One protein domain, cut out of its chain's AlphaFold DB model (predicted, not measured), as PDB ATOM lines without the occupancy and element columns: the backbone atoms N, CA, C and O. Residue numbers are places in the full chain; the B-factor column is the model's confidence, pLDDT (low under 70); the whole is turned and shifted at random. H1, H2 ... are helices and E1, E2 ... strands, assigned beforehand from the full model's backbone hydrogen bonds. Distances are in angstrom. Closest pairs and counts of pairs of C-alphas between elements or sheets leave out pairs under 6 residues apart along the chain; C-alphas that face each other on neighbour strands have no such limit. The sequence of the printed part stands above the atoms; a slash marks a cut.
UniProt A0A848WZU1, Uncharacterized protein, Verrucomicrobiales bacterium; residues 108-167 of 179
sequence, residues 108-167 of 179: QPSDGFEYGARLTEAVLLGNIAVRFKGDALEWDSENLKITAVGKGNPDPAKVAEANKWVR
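What this domain is: This is residues 108 to 167 of the 179 residues of an uncharacterized protein of Verrucomicrobiales bacterium (UniProt A0A848WZU1). A long helix, H1, makes most of the length of a rod-like outline; its far end joins a small body in which the short helix H2 packs on the two-stranded hairpin E1 and E2. Residues 108 to 117, of which 113 to 117 belong to H1, stick out from this body as an arm. The printed part has 60 residues, with two named helices and two named strands in the order H1, E1, E2, H2, the strands antiparallel; the class is mixed, helices and strands. The whole is loose, with a radius of gyration of the C-alphas of 13.1 A and spans of 44 by 20 by 19 A.

Where its parts are: H1 holds residues 113 to 131, 27.0 A from first to last C-alpha, and begins with C-alpha 113 at (13.466, -53.498, -0.965). E1 is residues 137 to 140, and E2 is residues 145 to 149, 11.4 A long. H2 is residues 156 to 163, 10.7 A long, and ends with C-alpha 163 at (14.470, -49.297, -23.817).

How they stand to each other: E1 and E2 form an antiparallel hairpin, with 153 degrees between their directions. Within hydrogen-bond range are N 138 and O 148 at 3.0 A, and N 140 and O 145 at 2.8 A. The closest C-alphas of E2 and H2, those of Val 149 and Val 159, are 5.5 A apart. E1 and H2 are only just apart, at 8.4 A. H1 and H2 are close but not clearly touching: their closest C-alphas, those of Ile 128 and Ala 162, are 7.0 A apart. Their lines stand at a steep tilt of 45 degrees, opposite ways. The closest C-alphas of H1 and E1, those of Ala 129 and Leu 137, are 6.8 A apart. H1 and E2 are apart. In H2 every O i to N i+4 pair is within hydrogen-bond range; in H1, 14 of 15 are.

The domain as a whole: The C-alphas of Gln 108 and Asn 153, the two farthest apart, are 44.3 A from each other. Without the stretch that stands free, the body spans 28 by 20 by 18 A. The printed part has no cut and no long link. Its mean pLDDT is 92.5, and no printed residue is under 70.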
ATOM      1  N   GLN A 108      12.375 -52.418   9.985       90.06
ATOM      2  CA  GLN A 108      13.003 -52.501   8.669       90.06
ATOM      3  C   GLN A 108      14.268 -53.387   8.716       90.06
ATOM      4  O   GLN A 108      15.230 -53.021   9.397       90.06
ATOM      5  N   PRO A 109      14.332 -54.510   7.968       90.31
ATOM      6  CA  PRO A 109      15.563 -55.283   7.844       90.31
ATOM      7  C   PRO A 109      16.635 -54.482   7.097       90.31
ATOM      8  O   PRO A 109      16.328 -53.590   6.296       90.31
ATOM      9  N   SER A 110      17.902 -54.828   7.326       87.56
ATOM     10  CA  SER A 110      19.052 -54.125   6.745       87.56
ATOM     11  C   SER A 110      19.206 -54.285   5.231       87.56
ATOM     12  O   SER A 110      19.916 -53.511   4.596       87.56
ATOM     13  N   ASP A 111      18.513 -55.256   4.649       87.62
ATOM     14  CA  ASP A 111      18.493 -55.620   3.236       87.62
ATOM     15  C   ASP A 111      17.095 -55.432   2.614       87.62
ATOM     16  O   ASP A 111      16.620 -56.237   1.814       87.62
ATOM     17  N   GLY A 112      16.426 -54.333   2.976       87.81
ATOM     18  CA  GLY A 112      15.105 -53.959   2.467       87.81
ATOM     19  C   GLY A 112      14.992 -53.774   0.951       87.81
ATOM     20  O   GLY A 112      15.982 -53.652   0.229       87.81
ATOM     21  N   PHE A 113      13.750 -53.657   0.466       88.62
ATOM     22  CA  PHE A 113      13.466 -53.498  -0.965       88.62
ATOM     23  C   PHE A 113      14.092 -52.252  -1.584       88.62
ATOM     24  O   PHE A 113      14.533 -52.333  -2.721       88.62
ATOM     25  N   GLU A 114      14.171 -51.126  -0.873       89.25
ATOM     26  CA  GLU A 114      14.824 -49.928  -1.414       89.25
ATOM     27  C   GLU A 114      16.313 -50.182  -1.696       89.25
ATOM     28  O   GLU A 114      16.812 -49.866  -2.777       89.25
ATOM     29  N   TYR A 115      17.009 -50.818  -0.750       89.56
ATOM     30  CA  TYR A 115      18.409 -51.205  -0.909       89.56
ATOM     31  C   TYR A 115      18.578 -52.226  -2.045       89.56
ATOM     32  O   TYR A 115      19.380 -52.025  -2.961       89.56
ATOM     33  N   GLY A 116      17.775 -53.294  -2.031       92.00
ATOM     34  CA  GLY A 116      17.811 -54.344  -3.048       92.00
ATOM     35  C   GLY A 116      17.435 -53.859  -4.451       92.00
ATOM     36  O   GLY A 116      18.020 -54.319  -5.434       92.00
ATOM     37  N   ALA A 117      16.504 -52.909  -4.567       91.44
ATOM     38  CA  ALA A 117      16.072 -52.342  -5.841       91.44
ATOM     39  C   ALA A 117      17.211 -51.584  -6.526       91.44
ATOM     40  O   ALA A 117      17.492 -51.867  -7.688       91.44
ATOM     41  N   ARG A 118      17.926 -50.711  -5.801       91.31
ATOM     42  CA  ARG A 118      19.065 -49.951  -6.352       91.31
ATOM     43  C   ARG A 118      20.198 -50.869  -6.823       91.31
ATOM     44  O   ARG A 118      20.778 -50.654  -7.886       91.31
ATOM     45  N   LEU A 119      20.498 -51.927  -6.060       92.19
ATOM     46  CA  LEU A 119      21.478 -52.941  -6.473       92.19
ATOM     47  C   LEU A 119      21.028 -53.681  -7.738       92.19
ATOM     48  O   LEU A 119      21.819 -53.881  -8.661       92.19
ATOM     49  N   THR A 120      19.755 -54.073  -7.783       93.88
ATOM     50  CA  THR A 120      19.171 -54.778  -8.928       93.88
ATOM     51  C   THR A 120      19.192 -53.902 -10.180       93.88
ATOM     52  O   THR A 120      19.586 -54.379 -11.242       93.88
ATOM     53  N   GLU A 121      18.836 -52.625 -10.058       94.06
ATOM     54  CA  GLU A 121      18.874 -51.638 -11.140       94.06
ATOM     55  C   GLU A 121      20.268 -51.559 -11.776       94.06
ATOM     56  O   GLU A 121      20.402 -51.758 -12.983       94.06
ATOM     57  N   ALA A 122      21.321 -51.378 -10.971       93.12
ATOM     58  CA  ALA A 122      22.695 -51.293 -11.470       93.12
ATOM     59  C   ALA A 122      23.131 -52.557 -12.238       93.12
ATOM     60  O   ALA A 122      23.709 -52.469 -13.325       93.12
ATOM     61  N   VAL A 123      22.823 -53.746 -11.705       93.25
ATOM     62  CA  VAL A 123      23.174 -55.024 -12.347       93.25
ATOM     63  C   VAL A 123      22.393 -55.226 -13.650       93.25
ATOM     64  O   VAL A 123      22.969 -55.636 -14.661       93.25
ATOM     65  N   LEU A 124      21.094 -54.911 -13.661       94.38
ATOM     66  CA  LEU A 124      20.264 -55.026 -14.861       94.38
ATOM     67  C   LEU A 124      20.708 -54.052 -15.957       94.38
ATOM     68  O   LEU A 124      20.782 -54.456 -17.117       94.38
ATOM     69  N   LEU A 125      21.087 -52.818 -15.611       95.69
ATOM     70  CA  LEU A 125      21.675 -51.882 -16.575       95.69
ATOM     71  C   LEU A 125      22.966 -52.427 -17.179       95.69
ATOM     72  O   LEU A 125      23.170 -52.309 -18.387       95.69
ATOM     73  N   GLY A 126      23.797 -53.091 -16.373       94.69
ATOM     74  CA  GLY A 126      24.963 -53.815 -16.871       94.69
ATOM     75  C   GLY A 126      24.592 -54.853 -17.935       94.69
ATOM     76  O   GLY A 126      25.174 -54.870 -19.021       94.69
ATOM     77  N   ASN A 127      23.562 -55.664 -17.681       92.94
ATOM     78  CA  ASN A 127      23.076 -56.658 -18.645       92.94
ATOM     79  C   ASN A 127      22.566 -56.030 -19.951       92.94
ATOM     80  O   ASN A 127      22.748 -56.611 -21.028       92.94
ATOM     81  N   ILE A 128      21.934 -54.855 -19.880       94.81
ATOM     82  CA  ILE A 128      21.530 -54.108 -21.077       94.81
ATOM     83  C   ILE A 128      22.778 -53.607 -21.811       94.81
ATOM     84  O   ILE A 128      22.915 -53.862 -23.005       94.81
ATOM     85  N   ALA A 129      23.730 -52.983 -21.114       94.88
ATOM     86  CA  ALA A 129      24.950 -52.430 -21.706       94.88
ATOM     87  C   ALA A 129      25.781 -53.471 -22.477       94.88
ATOM     88  O   ALA A 129      26.324 -53.165 -23.538       94.88
ATOM     89  N   VAL A 130      25.823 -54.728 -22.016       93.31
ATOM     90  CA  VAL A 130      26.523 -55.819 -22.723       93.31
ATOM     91  C   VAL A 130      25.975 -56.040 -24.144       93.31
ATOM     92  O   VAL A 130      26.742 -56.402 -25.040       93.31
ATOM     93  N   ARG A 131      24.686 -55.764 -24.393       92.44
ATOM     94  CA  ARG A 131      24.057 -55.858 -25.727       92.44
ATOM     95  C   ARG A 131      24.489 -54.731 -26.673       92.44
ATOM     96  O   ARG A 131      24.485 -54.926 -27.882       92.44
ATOM     97  N   PHE A 132      24.942 -53.599 -26.134       93.69
ATOM     98  CA  PHE A 132      25.367 -52.404 -26.875       93.69
ATOM     99  C   PHE A 132      26.886 -52.203 -26.788       93.69
ATOM    100  O   PHE A 132      27.391 -51.128 -26.467       93.69
ATOM    101  N   LYS A 133      27.645 -53.274 -27.046       92.25
ATOM    102  CA  LYS A 133      29.105 -53.287 -26.892       92.25
ATOM    103  C   LYS A 133      29.775 -52.104 -27.604       92.25
ATOM    104  O   LYS A 133      29.755 -52.005 -28.827       92.25
ATOM    105  N   GLY A 134      30.495 -51.295 -26.828       92.19
ATOM    106  CA  GLY A 134      31.291 -50.168 -27.319       92.19
ATOM    107  C   GLY A 134      30.578 -48.818 -27.241       92.19
ATOM    108  O   GLY A 134      31.268 -47.792 -27.252       92.19
ATOM    109  N   ASP A 135      29.255 -48.823 -27.082       95.00
ATOM    110  CA  ASP A 135      28.448 -47.630 -26.848       95.00
ATOM    111  C   ASP A 135      28.355 -47.307 -25.350       95.00
ATOM    112  O   ASP A 135      28.506 -48.174 -24.491       95.00
ATOM    113  N   ALA A 136      28.127 -46.029 -25.046       94.88
ATOM    114  CA  ALA A 136      27.732 -45.576 -23.716       94.88
ATOM    115  C   ALA A 136      26.206 -45.449 -23.672       94.88
ATOM    116  O   ALA A 136      25.609 -45.017 -24.659       94.88
ATOM    117  N   LEU A 137      25.598 -45.832 -22.550       97.06
ATOM    118  CA  LEU A 137      24.169 -45.677 -22.288       97.06
ATOM    119  C   LEU A 137      24.001 -44.594 -21.223       97.06
ATOM    120  O   LEU A 137      24.574 -44.715 -20.141       97.06
ATOM    121  N   GLU A 138      23.219 -43.561 -21.519       96.75
ATOM    122  CA  GLU A 138      22.790 -42.588 -20.513       96.75
ATOM    123  C   GLU A 138      21.488 -43.063 -19.874       96.75
ATOM    124  O   GLU A 138      20.539 -43.430 -20.575       96.75
ATOM    125  N   TRP A 139      21.468 -43.085 -18.545       96.75
ATOM    126  CA  TRP A 139      20.374 -43.615 -17.746       96.75
ATOM    127  C   TRP A 139      19.733 -42.521 -16.900       96.75
ATOM    128  O   TRP A 139      20.402 -41.861 -16.106       96.75
ATOM    129  N   ASP A 140      18.426 -42.373 -17.062       95.81
ATOM    130  CA  ASP A 140      17.554 -41.590 -16.204       95.81
ATOM    131  C   ASP A 140      16.939 -42.532 -15.163       95.81
ATOM    132  O   ASP A 140      16.027 -43.301 -15.469       95.81
ATOM    133  N   SER A 141      17.490 -42.506 -13.947       92.25
ATOM    134  CA  SER A 141      17.063 -43.375 -12.840       92.25
ATOM    135  C   SER A 141      15.699 -42.980 -12.275       92.25
ATOM    136  O   SER A 141      14.950 -43.849 -11.837       92.25
ATOM    137  N   GLU A 142      15.325 -41.700 -12.352       91.25
ATOM    138  CA  GLU A 142      14.028 -41.226 -11.861       91.25
ATOM    139  C   GLU A 142      12.888 -41.763 -12.733       91.25
ATOM    140  O   GLU A 142      11.914 -42.310 -12.221       91.25
ATOM    141  N   ASN A 143      13.053 -41.689 -14.056       92.88
ATOM    142  CA  ASN A 143      12.052 -42.162 -15.018       92.88
ATOM    143  C   ASN A 143      12.291 -43.607 -15.493       92.88
ATOM    144  O   ASN A 143      11.558 -44.113 -16.347       92.88
ATOM    145  N   LEU A 144      13.329 -44.271 -14.974       92.94
ATOM    146  CA  LEU A 144      13.779 -45.606 -15.372       92.94
ATOM    147  C   LEU A 144      13.876 -45.754 -16.898       92.94
ATOM    148  O   LEU A 144      13.224 -46.618 -17.497       92.94
ATOM    149  N   LYS A 145      14.668 -44.888 -17.541       95.38
ATOM    150  CA  LYS A 145      14.726 -44.778 -19.003       95.38
ATOM    151  C   LYS A 145      16.138 -44.564 -19.533       95.38
ATOM    152  O   LYS A 145      16.917 -43.789 -18.994       95.38
ATOM    153  N   ILE A 146      16.450 -45.197 -20.663       97.12
ATOM    154  CA  ILE A 146      17.677 -44.899 -21.413       97.12
ATOM    155  C   ILE A 146      17.407 -43.699 -22.319       97.12
ATOM    156  O   ILE A 146      16.492 -43.746 -23.147       97.12
ATOM    157  N   THR A 147      18.182 -42.628 -22.171       96.69
ATOM    158  CA  THR A 147      17.967 -41.347 -22.870       96.69
ATOM    159  C   THR A 147      18.892 -41.159 -24.068       96.69
ATOM    160  O   THR A 147      18.502 -40.520 -25.045       96.69
ATOM    161  N   ALA A 148      20.078 -41.768 -24.044       97.00
ATOM    162  CA  ALA A 148      21.041 -41.736 -25.139       97.00
ATOM    163  C   ALA A 148      21.811 -43.059 -25.245       97.00
ATOM    164  O   ALA A 148      22.088 -43.715 -24.240       97.00
ATOM    165  N   VAL A 149      22.175 -43.437 -26.475       97.31
ATOM    166  CA  VAL A 149      23.039 -44.591 -26.762       97.31
ATOM    167  C   VAL A 149      24.077 -44.202 -27.810       97.31
ATOM    168  O   VAL A 149      23.716 -43.861 -28.937       97.31
ATOM    169  N   GLY A 150      25.357 -44.276 -27.448       92.75
ATOM    170  CA  GLY A 150      26.491 -43.981 -28.328       92.75
ATOM    171  C   GLY A 150      27.497 -43.004 -27.720       92.75
ATOM    172  O   GLY A 150      27.199 -42.268 -26.785       92.75
ATOM    173  N   LYS A 151      28.725 -42.984 -28.248       84.50
ATOM    174  CA  LYS A 151      29.776 -42.054 -27.796       84.50
ATOM    175  C   LYS A 151      29.750 -40.770 -28.625       84.50
ATOM    176  O   LYS A 151      30.231 -40.758 -29.753       84.50
ATOM    177  N   GLY A 152      29.194 -39.697 -28.066       75.38
ATOM    178  CA  GLY A 152      29.239 -38.349 -28.654       75.38
ATOM    179  C   GLY A 152      28.267 -38.084 -29.812       75.38
ATOM    180  O   GLY A 152      28.139 -36.937 -30.225       75.38
ATOM    181  N   ASN A 153      27.564 -39.104 -30.312       79.12
ATOM    182  CA  ASN A 153      26.458 -38.950 -31.256       79.12
ATOM    183  C   ASN A 153      25.378 -40.013 -30.975       79.12
ATOM    184  O   ASN A 153      25.504 -41.138 -31.469       79.12
ATOM    185  N   PRO A 154      24.374 -39.707 -30.133       85.56
ATOM    186  CA  PRO A 154      23.318 -40.651 -29.785       85.56
ATOM    187  C   PRO A 154      22.510 -41.098 -31.008       85.56
ATOM    188  O   PRO A 154      22.078 -40.269 -31.805       85.56
ATOM    189  N   ASP A 155      22.269 -42.402 -31.133       92.25
ATOM    190  CA  ASP A 155      21.420 -42.971 -32.184       92.25
ATOM    191  C   ASP A 155      20.000 -43.234 -31.638       92.25
ATOM    192  O   ASP A 155      19.825 -44.128 -30.801       92.25
ATOM    193  N   PRO A 156      18.964 -42.503 -32.101       92.19
ATOM    194  CA  PRO A 156      17.591 -42.697 -31.636       92.19
ATOM    195  C   PRO A 156      17.056 -44.120 -31.847       92.19
ATOM    196  O   PRO A 156      16.242 -44.590 -31.051       92.19
ATOM    197  N   ALA A 157      17.513 -44.826 -32.888       94.69
ATOM    198  CA  ALA A 157      17.103 -46.205 -33.128       94.69
ATOM    199  C   ALA A 157      17.651 -47.136 -32.037       94.69
ATOM    200  O   ALA A 157      16.910 -47.972 -31.515       94.69
ATOM    201  N   LYS A 158      18.908 -46.933 -31.622       96.00
ATOM    202  CA  LYS A 158      19.512 -47.674 -30.507       96.00
ATOM    203  C   LYS A 158      18.878 -47.322 -29.166       96.00
ATOM    204  O   LYS A 158      18.702 -48.211 -28.342       96.00
ATOM    205  N   VAL A 159      18.487 -46.064 -28.948       96.50
ATOM    206  CA  VAL A 159      17.728 -45.666 -27.746       96.50
ATOM    207  C   VAL A 159      16.407 -46.433 -27.669       96.50
ATOM    208  O   VAL A 159      16.081 -47.001 -26.624       96.50
ATOM    209  N   ALA A 160      15.655 -46.495 -28.771       94.81
ATOM    210  CA  ALA A 160      14.399 -47.239 -28.818       94.81
ATOM    211  C   ALA A 160      14.617 -48.747 -28.604       94.81
ATOM    212  O   ALA A 160      13.839 -49.385 -27.899       94.81
ATOM    213  N   GLU A 161      15.677 -49.319 -29.176       95.31
ATOM    214  CA  GLU A 161      16.056 -50.718 -28.968       95.31
ATOM    215  C   GLU A 161      16.448 -51.009 -27.514       95.31
ATOM    216  O   GLU A 161      15.975 -51.987 -26.940       95.31
ATOM    217  N   ALA A 162      17.264 -50.155 -26.896       95.62
ATOM    218  CA  ALA A 162      17.744 -50.345 -25.532       95.62
ATOM    219  C   ALA A 162      16.598 -50.312 -24.514       95.62
ATOM    220  O   ALA A 162      16.535 -51.159 -23.622       95.62
ATOM    221  N   ASN A 163      15.636 -49.402 -24.696       95.25
ATOM    222  CA  ASN A 163      14.470 -49.297 -23.817       95.25
ATOM    223  C   ASN A 163      13.544 -50.528 -23.865       95.25
ATOM    224  O   ASN A 163      12.847 -50.784 -22.884       95.25
ATOM    225  N   LYS A 164      13.581 -51.354 -24.926       93.00
ATOM    226  CA  LYS A 164      12.848 -52.641 -24.957       93.00
ATOM    227  C   LYS A 164      13.339 -53.637 -23.907       93.00
ATOM    228  O   LYS A 164      12.618 -54.574 -23.590       93.00
ATOM    229  N   TRP A 165      14.557 -53.462 -23.395       92.94
ATOM    230  CA  TRP A 165      15.137 -54.334 -22.372       92.94
ATOM    231  C   TRP A 165      14.899 -53.832 -20.945       92.94
ATOM    232  O   TRP A 165      15.140 -54.575 -19.997       92.94
ATOM    233  N   VAL A 166      14.429 -52.593 -20.778       92.56
ATOM    234  CA  VAL A 166      14.173 -51.988 -19.461       92.56
ATOM    235  C   VAL A 166      12.865 -52.502 -18.861       92.56
ATOM    236  O   VAL A 166      12.760 -52.732 -17.656       92.56
ATOM    237  N   ARG A 167      11.852 -52.707 -19.705       86.31
ATOM    238  CA  ARG A 167      10.547 -53.243 -19.315       86.31
ATOM    239  C   ARG A 167      10.254 -54.493 -20.128       86.31
ATOM    240  O   ARG A 167      10.719 -54.643 -21.250       86.31
TER     241      ARG A 167